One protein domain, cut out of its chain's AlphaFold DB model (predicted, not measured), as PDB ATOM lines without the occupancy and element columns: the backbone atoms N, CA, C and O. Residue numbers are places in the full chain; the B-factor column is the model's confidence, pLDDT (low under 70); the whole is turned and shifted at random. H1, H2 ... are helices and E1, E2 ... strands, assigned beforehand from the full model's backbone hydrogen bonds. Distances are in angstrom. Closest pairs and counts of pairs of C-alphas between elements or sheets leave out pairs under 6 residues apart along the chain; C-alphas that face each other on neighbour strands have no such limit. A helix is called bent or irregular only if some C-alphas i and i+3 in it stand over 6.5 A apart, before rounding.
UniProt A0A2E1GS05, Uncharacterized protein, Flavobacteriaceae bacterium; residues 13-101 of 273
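Overview. This is residues 13 to 101 of the 273 residues of an uncharacterized protein of Flavobacteriaceae bacterium (UniProt A0A2E1GS05). The model is a drawn-out row of parts with few contacts between them: helix H1 standing free at one end, helix H2 next along the long axis, then the small strand hairpin E1 and E2, and at the other end the longer strand hairpin E3 and E4. The two helices run one after the other along the long axis, and the turns of the two hairpins, residues 62 to 68 and residues 92 to 94, point to opposite sides of it. The printed part has 89 residues, with two named helices and four named strands in the order H1, H2, E1, E2, E3, E4; the class is mixed, helices and strands. The strands make two separate antiparallel sheets of two strands each, E1 - E2 and E3 - E4. The whole is extended, with a radius of gyration of the C-alphas of 22.8 A, and the C-alphas span 79 by 31 by 20 A, a rod.

Along the chain. The printed part begins with H1, residues 13 to 26, whose first C-alpha, that of Glu 13, is at (68.340, -41.780, 24.804). H1 measures 18.7 A from first to last C-alpha; it is neither bent nor irregular, but only just: C-alphas 23 and 26 are 6.2 A apart. Residues 27 to 41 hold no named element. H2, residues 42 to 56, follows and is the longest helix, 20.0 A from C-alpha 42 at (53.838, -26.827, 7.754) to C-alpha 56. E1 is residues 59 to 61 and E2 is residues 69 to 71, each 6.6 A long. After residues 72 to 85, again with no named element, come E3, residues 86 to 91, 16.3 A long, and E4, residues 95 to 100, 16.6 A long. E4 ends with C-alpha 100 at (18.401, -0.927, -17.372).

Arrangement. H1 is apart from H2 and from the four strands, and its residues 13 to 26 stand free. In H2 every O i to N i+4 pair is within hydrogen-bond range, while in H1 it is 9 of 10. A tight link of 2 residues joins H2 to E1. H2 and E2 have 2 pairs of C-alphas within 8 A, the closest being those of Thr 54 and Val 70, 6.9 A apart. E1 and E2 form a hairpin over a short link of 7 residues. They are antiparallel, with 148 degrees between their directions, and the C-alphas of Phe 60 and Val 70, which face each other, are 4.7 A apart. N 61 and O 69 are within hydrogen-bond range at 2.9 A, as are N 69 and O 61 at 2.8 A. E3 is apart from E1, E2 and H2, and so is E4. E3 and E4 form the second hairpin, over a tight link of 3 residues, antiparallel with 159 degrees between their directions. Their C-alphas 88 and 98 face each other at 4.7 A. N 87 and O 99 are within hydrogen-bond range at 2.8 A, and N 91 and O 95 at 2.9 A.

Size, cuts and confidence. The two C-alphas farthest apart are those of Glu 13 and Thr 101, the first and last printed residues, at 78.8 A. Without H1 the body of 75 residues spans 58 by 31 by 17 A. The printed part has no cut. Two links are long, that of 15 residues from H1 to H2 and that of 14 residues from E2 to E3. The mean pLDDT of the printed part is 76.6; residues 23 to 30, 32, 51 to 58, 65 to 66 and 81 to 82 are under 70.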
ATOM      1  N   GLU A  13      69.459 -41.025  25.360       90.06
ATOM      2  CA  GLU A  13      68.340 -41.780  24.804       90.06
ATOM      3  C   GLU A  13      66.994 -41.113  25.120       90.06
ATOM      4  O   GLU A  13      66.148 -40.985  24.238       90.06
ATOM      5  N   THR A  14      66.819 -40.587  26.332       86.88
ATOM      6  CA  THR A  14      65.661 -39.760  26.701       86.88
ATOM      7  C   THR A  14      65.605 -38.489  25.851       86.88
ATOM      8  O   THR A  14      64.540 -38.151  25.334       86.88
ATOM      9  N   PHE A  15      66.746 -37.825  25.621       87.06
ATOM     10  CA  PHE A  15      66.815 -36.668  24.724       87.06
ATOM     11  C   PHE A  15      66.413 -37.031  23.294       87.06
ATOM     12  O   PHE A  15      65.556 -36.373  22.709       87.06
ATOM     13  N   ARG A  16      66.962 -38.123  22.750       88.38
ATOM     14  CA  ARG A  16      66.631 -38.624  21.410       88.38
ATOM     15  C   ARG A  16      65.144 -38.947  21.277       88.38
ATOM     16  O   ARG A  16      64.529 -38.594  20.274       88.38
ATOM     17  N   GLN A  17      64.558 -39.605  22.274       86.12
ATOM     18  CA  GLN A  17      63.139 -39.954  22.273       86.12
ATOM     19  C   GLN A  17      62.250 -38.708  22.306       86.12
ATOM     20  O   GLN A  17      61.321 -38.613  21.507       86.12
ATOM     21  N   GLN A  18      62.548 -37.735  23.172       84.38
ATOM     22  CA  GLN A  18      61.779 -36.488  23.236       84.38
ATOM     23  C   GLN A  18      61.959 -35.640  21.967       84.38
ATOM     24  O   GLN A  18      60.984 -35.082  21.471       84.38
ATOM     25  N   PHE A  19      63.166 -35.593  21.395       81.06
ATOM     26  CA  PHE A  19      63.446 -34.873  20.152       81.06
ATOM     27  C   PHE A  19      62.722 -35.483  18.946       81.06
ATOM     28  O   PHE A  19      62.038 -34.777  18.213       81.06
ATOM     29  N   ASN A  20      62.782 -36.805  18.777       77.00
ATOM     30  CA  ASN A  20      62.058 -37.490  17.704       77.00
ATOM     31  C   ASN A  20      60.531 -37.415  17.897       77.00
ATOM     32  O   ASN A  20      59.774 -37.438  16.927       77.00
ATOM     33  N   ALA A  21      60.062 -37.304  19.143       75.88
ATOM     34  CA  ALA A  21      58.649 -37.084  19.430       75.88
ATOM     35  C   ALA A  21      58.181 -35.672  19.032       75.88
ATOM     36  O   ALA A  21      57.032 -35.534  18.609       75.88
ATOM     37  N   LEU A  22      59.044 -34.643  19.098       73.12
ATOM     38  CA  LEU A  22      58.703 -33.289  18.634       73.12
ATOM     39  C   LEU A  22      58.309 -33.301  17.150       73.12
ATOM     40  O   LEU A  22      57.275 -32.740  16.788       73.12
ATOM     41  N   SER A  23      59.081 -33.990  16.302       67.69
ATOM     42  CA  SER A  23      58.814 -34.065  14.859       67.69
ATOM     43  C   SER A  23      57.562 -34.864  14.493       67.69
ATOM     44  O   SER A  23      56.984 -34.605  13.451       67.69
ATOM     45  N   GLY A  24      57.140 -35.822  15.325       64.62
ATOM     46  CA  GLY A  24      55.964 -36.657  15.041       64.62
ATOM     47  C   GLY A  24      54.663 -36.187  15.698       64.62
ATOM     48  O   GLY A  24      53.589 -36.539  15.228       64.62
ATOM     49  N   THR A  25      54.735 -35.422  16.796       63.50
ATOM     50  CA  THR A  25      53.544 -35.062  17.595       63.50
ATOM     51  C   THR A  25      53.338 -33.568  17.804       63.50
ATOM     52  O   THR A  25      52.193 -33.139  17.918       63.50
ATOM     53  N   ASP A  26      54.403 -32.764  17.845       66.12
ATOM     54  CA  ASP A  26      54.295 -31.331  18.146       66.12
ATOM     55  C   ASP A  26      54.337 -30.452  16.876       66.12
ATOM     56  O   ASP A  26      53.735 -29.381  16.876       66.12
ATOM     57  N   PHE A  27      54.963 -30.921  15.785       67.19
ATOM     58  CA  PHE A  27      55.021 -30.236  14.478       67.19
ATOM     59  C   PHE A  27      54.199 -30.922  13.359       67.19
ATOM     60  O   PHE A  27      54.273 -30.514  12.208       67.19
ATOM     61  N   GLY A  28      53.370 -31.921  13.680       67.38
ATOM     62  CA  GLY A  28      52.496 -32.604  12.709       67.38
ATOM     63  C   GLY A  28      53.217 -33.563  11.743       67.38
ATOM     64  O   GLY A  28      54.402 -33.411  11.458       67.38
ATOM     65  N   ASP A  29      52.496 -34.576  11.249       68.25
ATOM     66  CA  ASP A  29      53.006 -35.590  10.312       68.25
ATOM     67  C   ASP A  29      52.642 -35.237   8.861       68.25
ATOM     68  O   ASP A  29      51.462 -35.082   8.531       68.25
ATOM     69  N   ILE A  30      53.645 -35.171   7.978       67.44
ATOM     70  CA  ILE A  30      53.458 -34.929   6.541       67.44
ATOM     71  C   ILE A  30      52.570 -35.990   5.878       67.44
ATOM     72  O   ILE A  30      51.842 -35.672   4.946       67.44
ATOM     73  N   GLY A  31      52.563 -37.229   6.382       70.31
ATOM     74  CA  GLY A  31      51.728 -38.312   5.856       70.31
ATOM     75  C   GLY A  31      50.225 -38.114   6.077       70.31
ATOM     76  O   GLY A  31      49.425 -38.837   5.487       70.31
ATOM     77  N   THR A  32      49.841 -37.146   6.917       69.88
ATOM     78  CA  THR A  32      48.439 -36.769   7.166       69.88
ATOM     79  C   THR A  32      47.998 -35.515   6.409       69.88
ATOM     80  O   THR A  32      46.815 -35.176   6.451       69.88
ATOM     81  N   LEU A  33      48.918 -34.829   5.714       70.56
ATOM     82  CA  LEU A  33      48.567 -33.745   4.797       70.56
ATOM     83  C   LEU A  33      47.867 -34.325   3.564       70.56
ATOM     84  O   LEU A  33      48.199 -35.417   3.101       70.56
ATOM     85  N   ASP A  34      46.880 -33.592   3.048       75.00
ATOM     86  CA  ASP A  34      46.181 -33.958   1.817       75.00
ATOM     87  C   ASP A  34      47.190 -34.188   0.678       75.00
ATOM     88  O   ASP A  34      48.137 -33.418   0.519       75.00
ATOM     89  N   ALA A  35      46.995 -35.240  -0.123       75.50
ATOM     90  CA  ALA A  35      47.933 -35.631  -1.179       75.50
ATOM     91  C   ALA A  35      48.092 -34.582  -2.301       75.50
ATOM     92  O   ALA A  35      49.008 -34.695  -3.115       75.50
ATOM     93  N   SER A  36      47.211 -33.577  -2.355       70.31
ATOM     94  CA  SER A  36      47.326 -32.414  -3.241       70.31
ATOM     95  C   SER A  36      48.301 -31.339  -2.744       70.31
ATOM     96  O   SER A  36      48.659 -30.464  -3.528       70.31
ATOM     97  N   ILE A  37      48.760 -31.409  -1.487       75.69
ATOM     98  CA  ILE A  37      49.731 -30.484  -0.888       75.69
ATOM     99  C   ILE A  37      51.138 -31.069  -1.052       75.69
ATOM    100  O   ILE A  37      51.501 -32.067  -0.432       75.69
ATOM    101  N   SER A  38      51.946 -30.440  -1.901       77.31
ATOM    102  CA  SER A  38      53.309 -30.874  -2.231       77.31
ATOM    103  C   SER A  38      54.385 -30.351  -1.267       77.31
ATOM    104  O   SER A  38      55.542 -30.786  -1.317       77.31
ATOM    105  N   ALA A  39      54.035 -29.414  -0.386       79.44
ATOM    106  CA  ALA A  39      54.967 -28.793   0.539       79.44
ATOM    107  C   ALA A  39      55.495 -29.733   1.640       79.44
ATOM    108  O   ALA A  39      54.757 -30.431   2.330       79.44
ATOM    109  N   THR A  40      56.805 -29.655   1.897       74.19
ATOM    110  CA  THR A  40      57.522 -30.484   2.888       74.19
ATOM    111  C   THR A  40      57.638 -29.850   4.278       74.19
ATOM    112  O   THR A  40      58.350 -30.354   5.145       74.19
ATOM    113  N   SER A  41      56.955 -28.726   4.505       74.06
ATOM    114  CA  SER A  41      56.914 -28.030   5.793       74.06
ATOM    115  C   SER A  41      55.508 -27.519   6.073       74.06
ATOM    116  O   SER A  41      54.786 -27.187   5.138       74.06
ATOM    117  N   ILE A  42      55.146 -27.374   7.352       74.69
ATOM    118  CA  ILE A  42      53.838 -26.827   7.754       74.69
ATOM    119  C   ILE A  42      53.616 -25.434   7.159       74.69
ATOM    120  O   ILE A  42      52.535 -25.145   6.669       74.69
ATOM    121  N   VAL A  43      54.638 -24.569   7.171       78.62
ATOM    122  CA  VAL A  43      54.531 -23.209   6.614       78.62
ATOM    123  C   VAL A  43      54.329 -23.259   5.099       78.62
ATOM    124  O   VAL A  43      53.505 -22.522   4.569       78.62
ATOM    125  N   GLY A  44      55.029 -24.158   4.402       81.44
ATOM    126  CA  GLY A  44      54.806 -24.391   2.977       81.44
ATOM    127  C   GLY A  44      53.401 -24.923   2.691       81.44
ATOM    128  O   GLY A  44      52.734 -24.401   1.808       81.44
ATOM    129  N   ALA A  45      52.926 -25.884   3.487       77.44
ATOM    130  CA  ALA A  45      51.593 -26.462   3.366       77.44
ATOM    131  C   ALA A  45      50.502 -25.425   3.652       77.44
ATOM    132  O   ALA A  45      49.511 -25.362   2.938       77.44
ATOM    133  N   MET A  46      50.698 -24.550   4.643       79.38
ATOM    134  CA  MET A  46      49.797 -23.429   4.912       79.38
ATOM    135  C   MET A  46      49.767 -22.432   3.753       79.38
ATOM    136  O   MET A  46      48.689 -21.992   3.369       79.38
ATOM    137  N   ASN A  47      50.918 -22.093   3.169       78.06
ATOM    138  CA  ASN A  47      50.968 -21.204   2.006       78.06
ATOM    139  C   ASN A  47      50.277 -21.830   0.781       78.06
ATOM    140  O   ASN A  47      49.570 -21.139   0.050       78.06
ATOM    141  N   GLU A  48      50.441 -23.139   0.583       76.69
ATOM    142  CA  GLU A  48      49.793 -23.898  -0.487       76.69
ATOM    143  C   GLU A  48      48.279 -23.992  -0.263       76.69
ATOM    144  O   GLU A  48      47.530 -23.689  -1.179       76.69
ATOM    145  N   VAL A  49      47.809 -24.271   0.958       74.12
ATOM    146  CA  VAL A  49      46.378 -24.274   1.320       74.12
ATOM    147  C   VAL A  49      45.749 -22.894   1.180       74.12
ATOM    148  O   VAL A  49      44.641 -22.800   0.670       74.12
ATOM    149  N   VAL A  50      46.430 -21.814   1.574       72.88
ATOM    150  CA  VAL A  50      45.938 -20.448   1.325       72.88
ATOM    151  C   VAL A  50      45.739 -20.231  -0.176       72.88
ATOM    152  O   VAL A  50      44.691 -19.738  -0.580       72.88
ATOM    153  N   SER A  51      46.680 -20.688  -1.006       67.44
ATOM    154  CA  SER A  51      46.544 -20.651  -2.466       67.44
ATOM    155  C   SER A  51      45.420 -21.567  -2.986       67.44
ATOM    156  O   SER A  51      44.705 -21.200  -3.920       67.44
ATOM    157  N   LEU A  52      45.234 -22.747  -2.390       61.28
ATOM    158  CA  LEU A  52      44.272 -23.762  -2.823       61.28
ATOM    159  C   LEU A  52      42.834 -23.372  -2.453       61.28
ATOM    160  O   LEU A  52      41.947 -23.447  -3.300       61.28
ATOM    161  N   VAL A  53      42.618 -22.835  -1.249       63.12
ATOM    162  CA  VAL A  53      41.342 -22.269  -0.774       63.12
ATOM    163  C   VAL A  53      40.932 -21.064  -1.618       63.12
ATOM    164  O   VAL A  53      39.763 -20.943  -1.975       63.12
ATOM    165  N   THR A  54      41.883 -20.221  -2.037       61.03
ATOM    166  CA  THR A  54      41.582 -19.156  -3.009       61.03
ATOM    167  C   THR A  54      41.236 -19.682  -4.403       61.03
ATOM    168  O   THR A  54      40.608 -18.965  -5.176       61.03
ATOM    169  N   SER A  55      41.618 -20.919  -4.743       56.91
ATOM    170  CA  SER A  55      41.416 -21.505  -6.076       56.91
ATOM    171  C   SER A  55      40.220 -22.457  -6.200       56.91
ATOM    172  O   SER A  55      39.719 -22.621  -7.309       56.91
ATOM    173  N   ALA A  56      39.755 -23.068  -5.103       56.53
ATOM    174  CA  ALA A  56      38.730 -24.116  -5.133       56.53
ATOM    175  C   ALA A  56      37.293 -23.613  -4.875       56.53
ATOM    176  O   ALA A  56      36.355 -24.242  -5.351       56.53
ATOM    177  N   GLU A  57      37.112 -22.479  -4.181       60.28
ATOM    178  CA  GLU A  57      35.786 -21.956  -3.766       60.28
ATOM    179  C   GLU A  57      35.617 -20.433  -4.001       60.28
ATOM    180  O   GLU A  57      34.567 -19.859  -3.714       60.28
ATOM    181  N   GLY A  58      36.649 -19.738  -4.496       68.69
ATOM    182  CA  GLY A  58      36.640 -18.278  -4.645       68.69
ATOM    183  C   GLY A  58      35.988 -17.799  -5.945       68.69
ATOM    184  O   GLY A  58      36.302 -18.292  -7.030       68.69
ATOM    185  N   ILE A  59      35.132 -16.777  -5.863       78.69
ATOM    186  CA  ILE A  59      34.700 -16.017  -7.045       78.69
ATOM    187  C   ILE A  59      35.863 -15.111  -7.458       78.69
ATOM    188  O   ILE A  59      36.396 -14.363  -6.642       78.69
ATOM    189  N   PHE A  60      36.249 -15.151  -8.733       79.94
ATOM    190  CA  PHE A  60      37.219 -14.211  -9.287       79.94
ATOM    191  C   PHE A  60      36.504 -13.149 -10.122       79.94
ATOM    192  O   PHE A  60      35.617 -13.485 -10.903       79.94
ATOM    193  N   VAL A  61      36.905 -11.885  -9.989       81.00
ATOM    194  CA  VAL A  61      36.350 -10.766 -10.768       81.00
ATOM    195  C   VAL A  61      37.456 -10.109 -11.574       81.00
ATOM    196  O   VAL A  61      38.527  -9.808 -11.049       81.00
ATOM    197  N   GLU A  62      37.194  -9.884 -12.853       80.19
ATOM    198  CA  GLU A  62      38.109  -9.234 -13.780       80.19
ATOM    199  C   GLU A  62      37.351  -8.260 -14.686       80.19
ATOM    200  O   GLU A  62      36.178  -8.455 -14.999       80.19
ATOM    201  N   ASP A  63      38.035  -7.194 -15.082       79.31
ATOM    202  CA  ASP A  63      37.600  -6.239 -16.100       79.31
ATOM    203  C   ASP A  63      38.559  -6.333 -17.300       79.31
ATOM    204  O   ASP A  63      39.695  -6.800 -17.173       79.31
ATOM    205  N   ALA A  64      38.121  -5.845 -18.461       73.50
ATOM    206  CA  ALA A  64      38.914  -5.726 -19.676       73.50
ATOM    207  C   ALA A  64      40.244  -4.965 -19.481       73.50
ATOM    208  O   ALA A  64      41.142  -5.120 -20.307       73.50
ATOM    209  N   SER A  65      40.391  -4.158 -18.417       60.44
ATOM    210  CA  SER A  65      41.546  -3.281 -18.187       60.44
ATOM    211  C   SER A  65      42.545  -3.691 -17.089       60.44
ATOM    212  O   SER A  65      43.326  -2.840 -16.670       60.44
ATOM    213  N   SER A  66      42.699  -4.988 -16.770       64.88
ATOM    214  CA  SER A  66      44.021  -5.590 -16.412       64.88
ATOM    215  C   SER A  66      44.290  -6.143 -14.993       64.88
ATOM    216  O   SER A  66      45.452  -6.436 -14.708       64.88
ATOM    217  N   THR A  67      43.313  -6.414 -14.113       77.69
ATOM    218  CA  THR A  67      43.595  -7.227 -12.896       77.69
ATOM    219  C   THR A  67      42.453  -8.154 -12.487       77.69
ATOM    220  O   THR A  67      41.353  -7.686 -12.199       77.69
ATOM    221  N   ARG A  68      42.757  -9.454 -12.374       80.00
ATOM    222  CA  ARG A  68      41.892 -10.470 -11.760       80.00
ATOM    223  C   ARG A  68      42.001 -10.379 -10.236       80.00
ATOM    224  O   ARG A  68      43.099 -10.465  -9.692       80.00
ATOM    225  N   GLN A  69      40.876 -10.205  -9.558       80.00
ATOM    226  CA  GLN A  69      40.766 -10.141  -8.100       80.00
ATOM    227  C   GLN A  69      40.122 -11.427  -7.575       80.00
ATOM    228  O   GLN A  69      39.252 -11.988  -8.240       80.00
ATOM    229  N   VAL A  70      40.548 -11.899  -6.402       77.44
ATOM    230  CA  VAL A  70      39.930 -13.024  -5.679       77.44
ATOM    231  C   VAL A  70      38.991 -12.444  -4.630       77.44
ATOM    232  O   VAL A  70      39.431 -11.601  -3.855       77.44
ATOM    233  N   LEU A  71      37.744 -12.912  -4.576       79.19
ATOM    234  CA  LEU A  71      36.864 -12.709  -3.423       79.19
ATOM    235  C   LEU A  71      37.049 -13.868  -2.441       79.19
ATOM    236  O   LEU A  71      36.759 -15.021  -2.766       79.19
ATOM    237  N   GLY A  72      37.553 -13.558  -1.250       74.31
ATOM    238  CA  GLY A  72      37.712 -14.505  -0.151       74.31
ATOM    239  C   GLY A  72      36.397 -14.818   0.571       74.31
ATOM    240  O   GLY A  72      35.383 -14.134   0.421       74.31
ATOM    241  N   ALA A  73      36.414 -15.856   1.410       73.62
ATOM    242  CA  ALA A  73      35.259 -16.214   2.230       73.62
ATOM    243  C   ALA A  73      34.870 -15.064   3.183       73.62
ATOM    244  O   ALA A  73      35.706 -14.544   3.919       73.62
ATOM    245  N   GLY A  74      33.587 -14.693   3.186       72.12
ATOM    246  CA  GLY A  74      33.055 -13.601   4.010       72.12
ATOM    247  C   GLY A  74      33.232 -12.195   3.420       72.12
ATOM    248  O   GLY A  74      32.748 -11.231   4.016       72.12
ATOM    249  N   GLU A  75      33.876 -12.054   2.259       77.81
ATOM    250  CA  GLU A  75      33.945 -10.779   1.542       77.81
ATOM    251  C   GLU A  75      32.645 -10.484   0.779       77.81
ATOM    252  O   GLU A  75      31.863 -11.373   0.450       77.81
ATOM    253  N   THR A  76      32.383  -9.202   0.507       78.88
ATOM    254  CA  THR A  76      31.185  -8.758  -0.219       78.88
ATOM    255  C   THR A  76      31.568  -8.176  -1.570       78.88
ATOM    256  O   THR A  76      32.233  -7.142  -1.636       78.88
ATOM    257  N   LEU A  77      31.067  -8.777  -2.650       83.38
ATOM    258  CA  LEU A  77      31.092  -8.159  -3.971       83.38
ATOM    259  C   LEU A  77      30.016  -7.071  -4.042       83.38
ATOM    260  O   LEU A  77      28.827  -7.342  -3.880       83.38
ATOM    261  N   ARG A  78      30.431  -5.822  -4.267       80.00
ATOM    262  CA  ARG A  78      29.521  -4.676  -4.390       80.00
ATOM    263  C   ARG A  78      29.459  -4.233  -5.840       80.00
ATOM    264  O   ARG A  78      30.469  -3.824  -6.401       80.00
ATOM    265  N   PHE A  79      28.261  -4.235  -6.402       77.44
ATOM    266  CA  PHE A  79      27.999  -3.612  -7.689       77.44
ATOM    267  C   PHE A  79      27.387  -2.233  -7.455       77.44
ATOM    268  O   PHE A  79      26.299  -2.113  -6.894       77.44
ATOM    269  N   PHE A  80      28.100  -1.179  -7.843       72.12
ATOM    270  CA  PHE A  80      27.575   0.181  -7.786       72.12
ATOM    271  C   PHE A  80      26.926   0.513  -9.128       72.12
ATOM    272  O   PHE A  80      27.604   0.549 -10.150       72.12
ATOM    273  N   GLY A  81      25.618   0.763  -9.131       68.81
ATOM    274  CA  GLY A  81      24.971   1.464 -10.236       68.81
ATOM    275  C   GLY A  81      25.129   2.972 -10.053       68.81
ATOM    276  O   GLY A  81      24.967   3.486  -8.946       68.81
ATOM    277  N   THR A  82      25.423   3.700 -11.125       69.94
ATOM    278  CA  THR A  82      25.212   5.154 -11.160       69.94
ATOM    279  C   THR A  82      23.732   5.416 -11.454       69.94
ATOM    280  O   THR A  82      23.108   4.646 -12.190       69.94
ATOM    281  N   SER A  83      23.140   6.480 -10.899       71.25
ATOM    282  CA  SER A  83      21.739   6.819 -11.197       71.25
ATOM    283  C   SER A  83      21.504   6.912 -12.709       71.25
ATOM    284  O   SER A  83      22.293   7.532 -13.420       71.25
ATOM    285  N   ASN A  84      20.400   6.325 -13.182       74.12
ATOM    286  CA  ASN A  84      19.987   6.294 -14.593       74.12
ATOM    287  C   ASN A  84      20.934   5.529 -15.540       74.12
ATOM    288  O   ASN A  84      21.093   5.923 -16.698       74.12
ATOM    289  N   GLN A  85      21.583   4.461 -15.064       84.75
ATOM    290  CA  GLN A  85      22.372   3.557 -15.911       84.75
ATOM    291  C   GLN A  85      21.913   2.104 -15.776       84.75
ATOM    292  O   GLN A  85      21.373   1.550 -16.729       84.75
ATOM    293  N   LEU A  86      22.098   1.498 -14.601       86.88
ATOM    294  CA  LEU A  86      21.756   0.098 -14.338       86.88
ATOM    295  C   LEU A  86      20.970  -0.022 -13.033       86.88
ATOM    296  O   LEU A  86      21.268   0.679 -12.066       86.88
ATOM    297  N   ASP A  87      20.007  -0.939 -13.015       86.31
ATOM    298  CA  ASP A  87      19.374  -1.459 -11.807       86.31
ATOM    299  C   ASP A  87      19.921  -2.871 -11.544       86.31
ATOM    300  O   ASP A  87      19.973  -3.715 -12.444       86.31
ATOM    301  N   MET A  88      20.422  -3.101 -10.331       87.50
ATOM    302  CA  MET A  88      21.079  -4.350  -9.945       87.50
ATOM    303  C   MET A  88      20.491  -4.864  -8.640       87.50
ATOM    304  O   MET A  88      20.531  -4.182  -7.616       87.50
ATOM    305  N   THR A  89      19.970  -6.088  -8.670       87.19
ATOM    306  CA  THR A  89      19.303  -6.715  -7.523       87.19
ATOM    307  C   THR A  89      19.911  -8.075  -7.211       87.19
ATOM    308  O   THR A  89      20.315  -8.809  -8.111       87.19
ATOM    309  N   VAL A  90      19.975  -8.404  -5.918       87.94
ATOM    310  CA  VAL A  90      20.385  -9.723  -5.420       87.94
ATOM    311  C   VAL A  90      19.157 -10.417  -4.841       87.94
ATOM    312  O   VAL A  90      18.457  -9.837  -4.009       87.94
ATOM    313  N   SER A  91      18.894 -11.651  -5.266       90.31
ATOM    314  CA  SER A  91      17.774 -12.468  -4.791       90.31
ATOM    315  C   SER A  91      18.206 -13.896  -4.463       90.31
ATOM    316  O   SER A  91      19.176 -14.405  -5.019       90.31
ATOM    317  N   ALA A  92      17.451 -14.563  -3.588       90.25
ATOM    318  CA  ALA A  92      17.685 -15.960  -3.227       90.25
ATOM    319  C   ALA A  92      17.418 -16.932  -4.409       90.25
ATOM    320  O   ALA A  92      16.543 -16.644  -5.229       90.25
ATOM    321  N   PRO A  93      18.087 -18.104  -4.475       71.19
ATOM    322  CA  PRO A  93      19.129 -18.543  -3.551       71.19
ATOM    323  C   PRO A  93      20.440 -17.779  -3.762       71.19
ATOM    324  O   PRO A  93      20.950 -17.276  -2.777       71.19
ATOM    325  N   ASP A  94      20.878 -17.549  -5.004       86.25
ATOM    326  CA  ASP A  94      22.122 -16.825  -5.317       86.25
ATOM    327  C   ASP A  94      22.054 -16.214  -6.731       86.25
ATOM    328  O   ASP A  94      22.694 -16.682  -7.672       86.25
ATOM    329  N   THR A  95      21.197 -15.213  -6.947       88.38
ATOM    330  CA  THR A  95      21.018 -14.588  -8.272       88.38
ATOM    331  C   THR A  95      21.283 -13.096  -8.219       88.38
ATOM    332  O   THR A  95      20.699 -12.384  -7.405       88.38
ATOM    333  N   VAL A  96      22.123 -12.620  -9.139       89.19
ATOM    334  CA  VAL A  96      22.265 -11.198  -9.458       89.19
ATOM    335  C   VAL A  96      21.518 -10.937 -10.759       89.19
ATOM    336  O   VAL A  96      21.836 -11.539 -11.782       89.19
ATOM    337  N   THR A  97      20.531 -10.045 -10.730       88.94
ATOM    338  CA  THR A  97      19.862  -9.563 -11.944       88.94
ATOM    339  C   THR A  97      20.372  -8.172 -12.275       88.94
ATOM    340  O   THR A  97      20.414  -7.307 -11.402       88.94
ATOM    341  N   VAL A  98      20.732  -7.964 -13.541       90.56
ATOM    342  CA  VAL A  98      21.155  -6.670 -14.079       90.56
ATOM    343  C   VAL A  98      20.145  -6.241 -15.137       90.56
ATOM    344  O   VAL A  98      19.876  -6.984 -16.081       90.56
ATOM    345  N   SER A  99      19.591  -5.045 -14.987       89.50
ATOM    346  CA  SER A  99      18.666  -4.438 -15.941       89.50
ATOM    347  C   SER A  99      19.010  -2.967 -16.168       89.50
ATOM    348  O   SER A  99      19.828  -2.370 -15.468       89.50
ATOM    349  N   LEU A 100      18.396  -2.373 -17.188       91.12
ATOM    350  CA  LEU A 100      18.401  -0.927 -17.372       91.12
ATOM    351  C   LEU A 100      17.282  -0.308 -16.533       91.12
ATOM    352  O   LEU A 100      16.197  -0.878 -16.404       91.12
ATOM    353  N   THR A 101      17.522   0.891 -16.015       88.38
ATOM    354  CA  THR A 101      16.460   1.720 -15.438       88.38
ATOM    355  C   THR A 101      15.500   2.198 -16.531       88.38
ATOM    356  O   THR A 101      15.882   2.297 -17.695       88.38
TER     357      THR A 101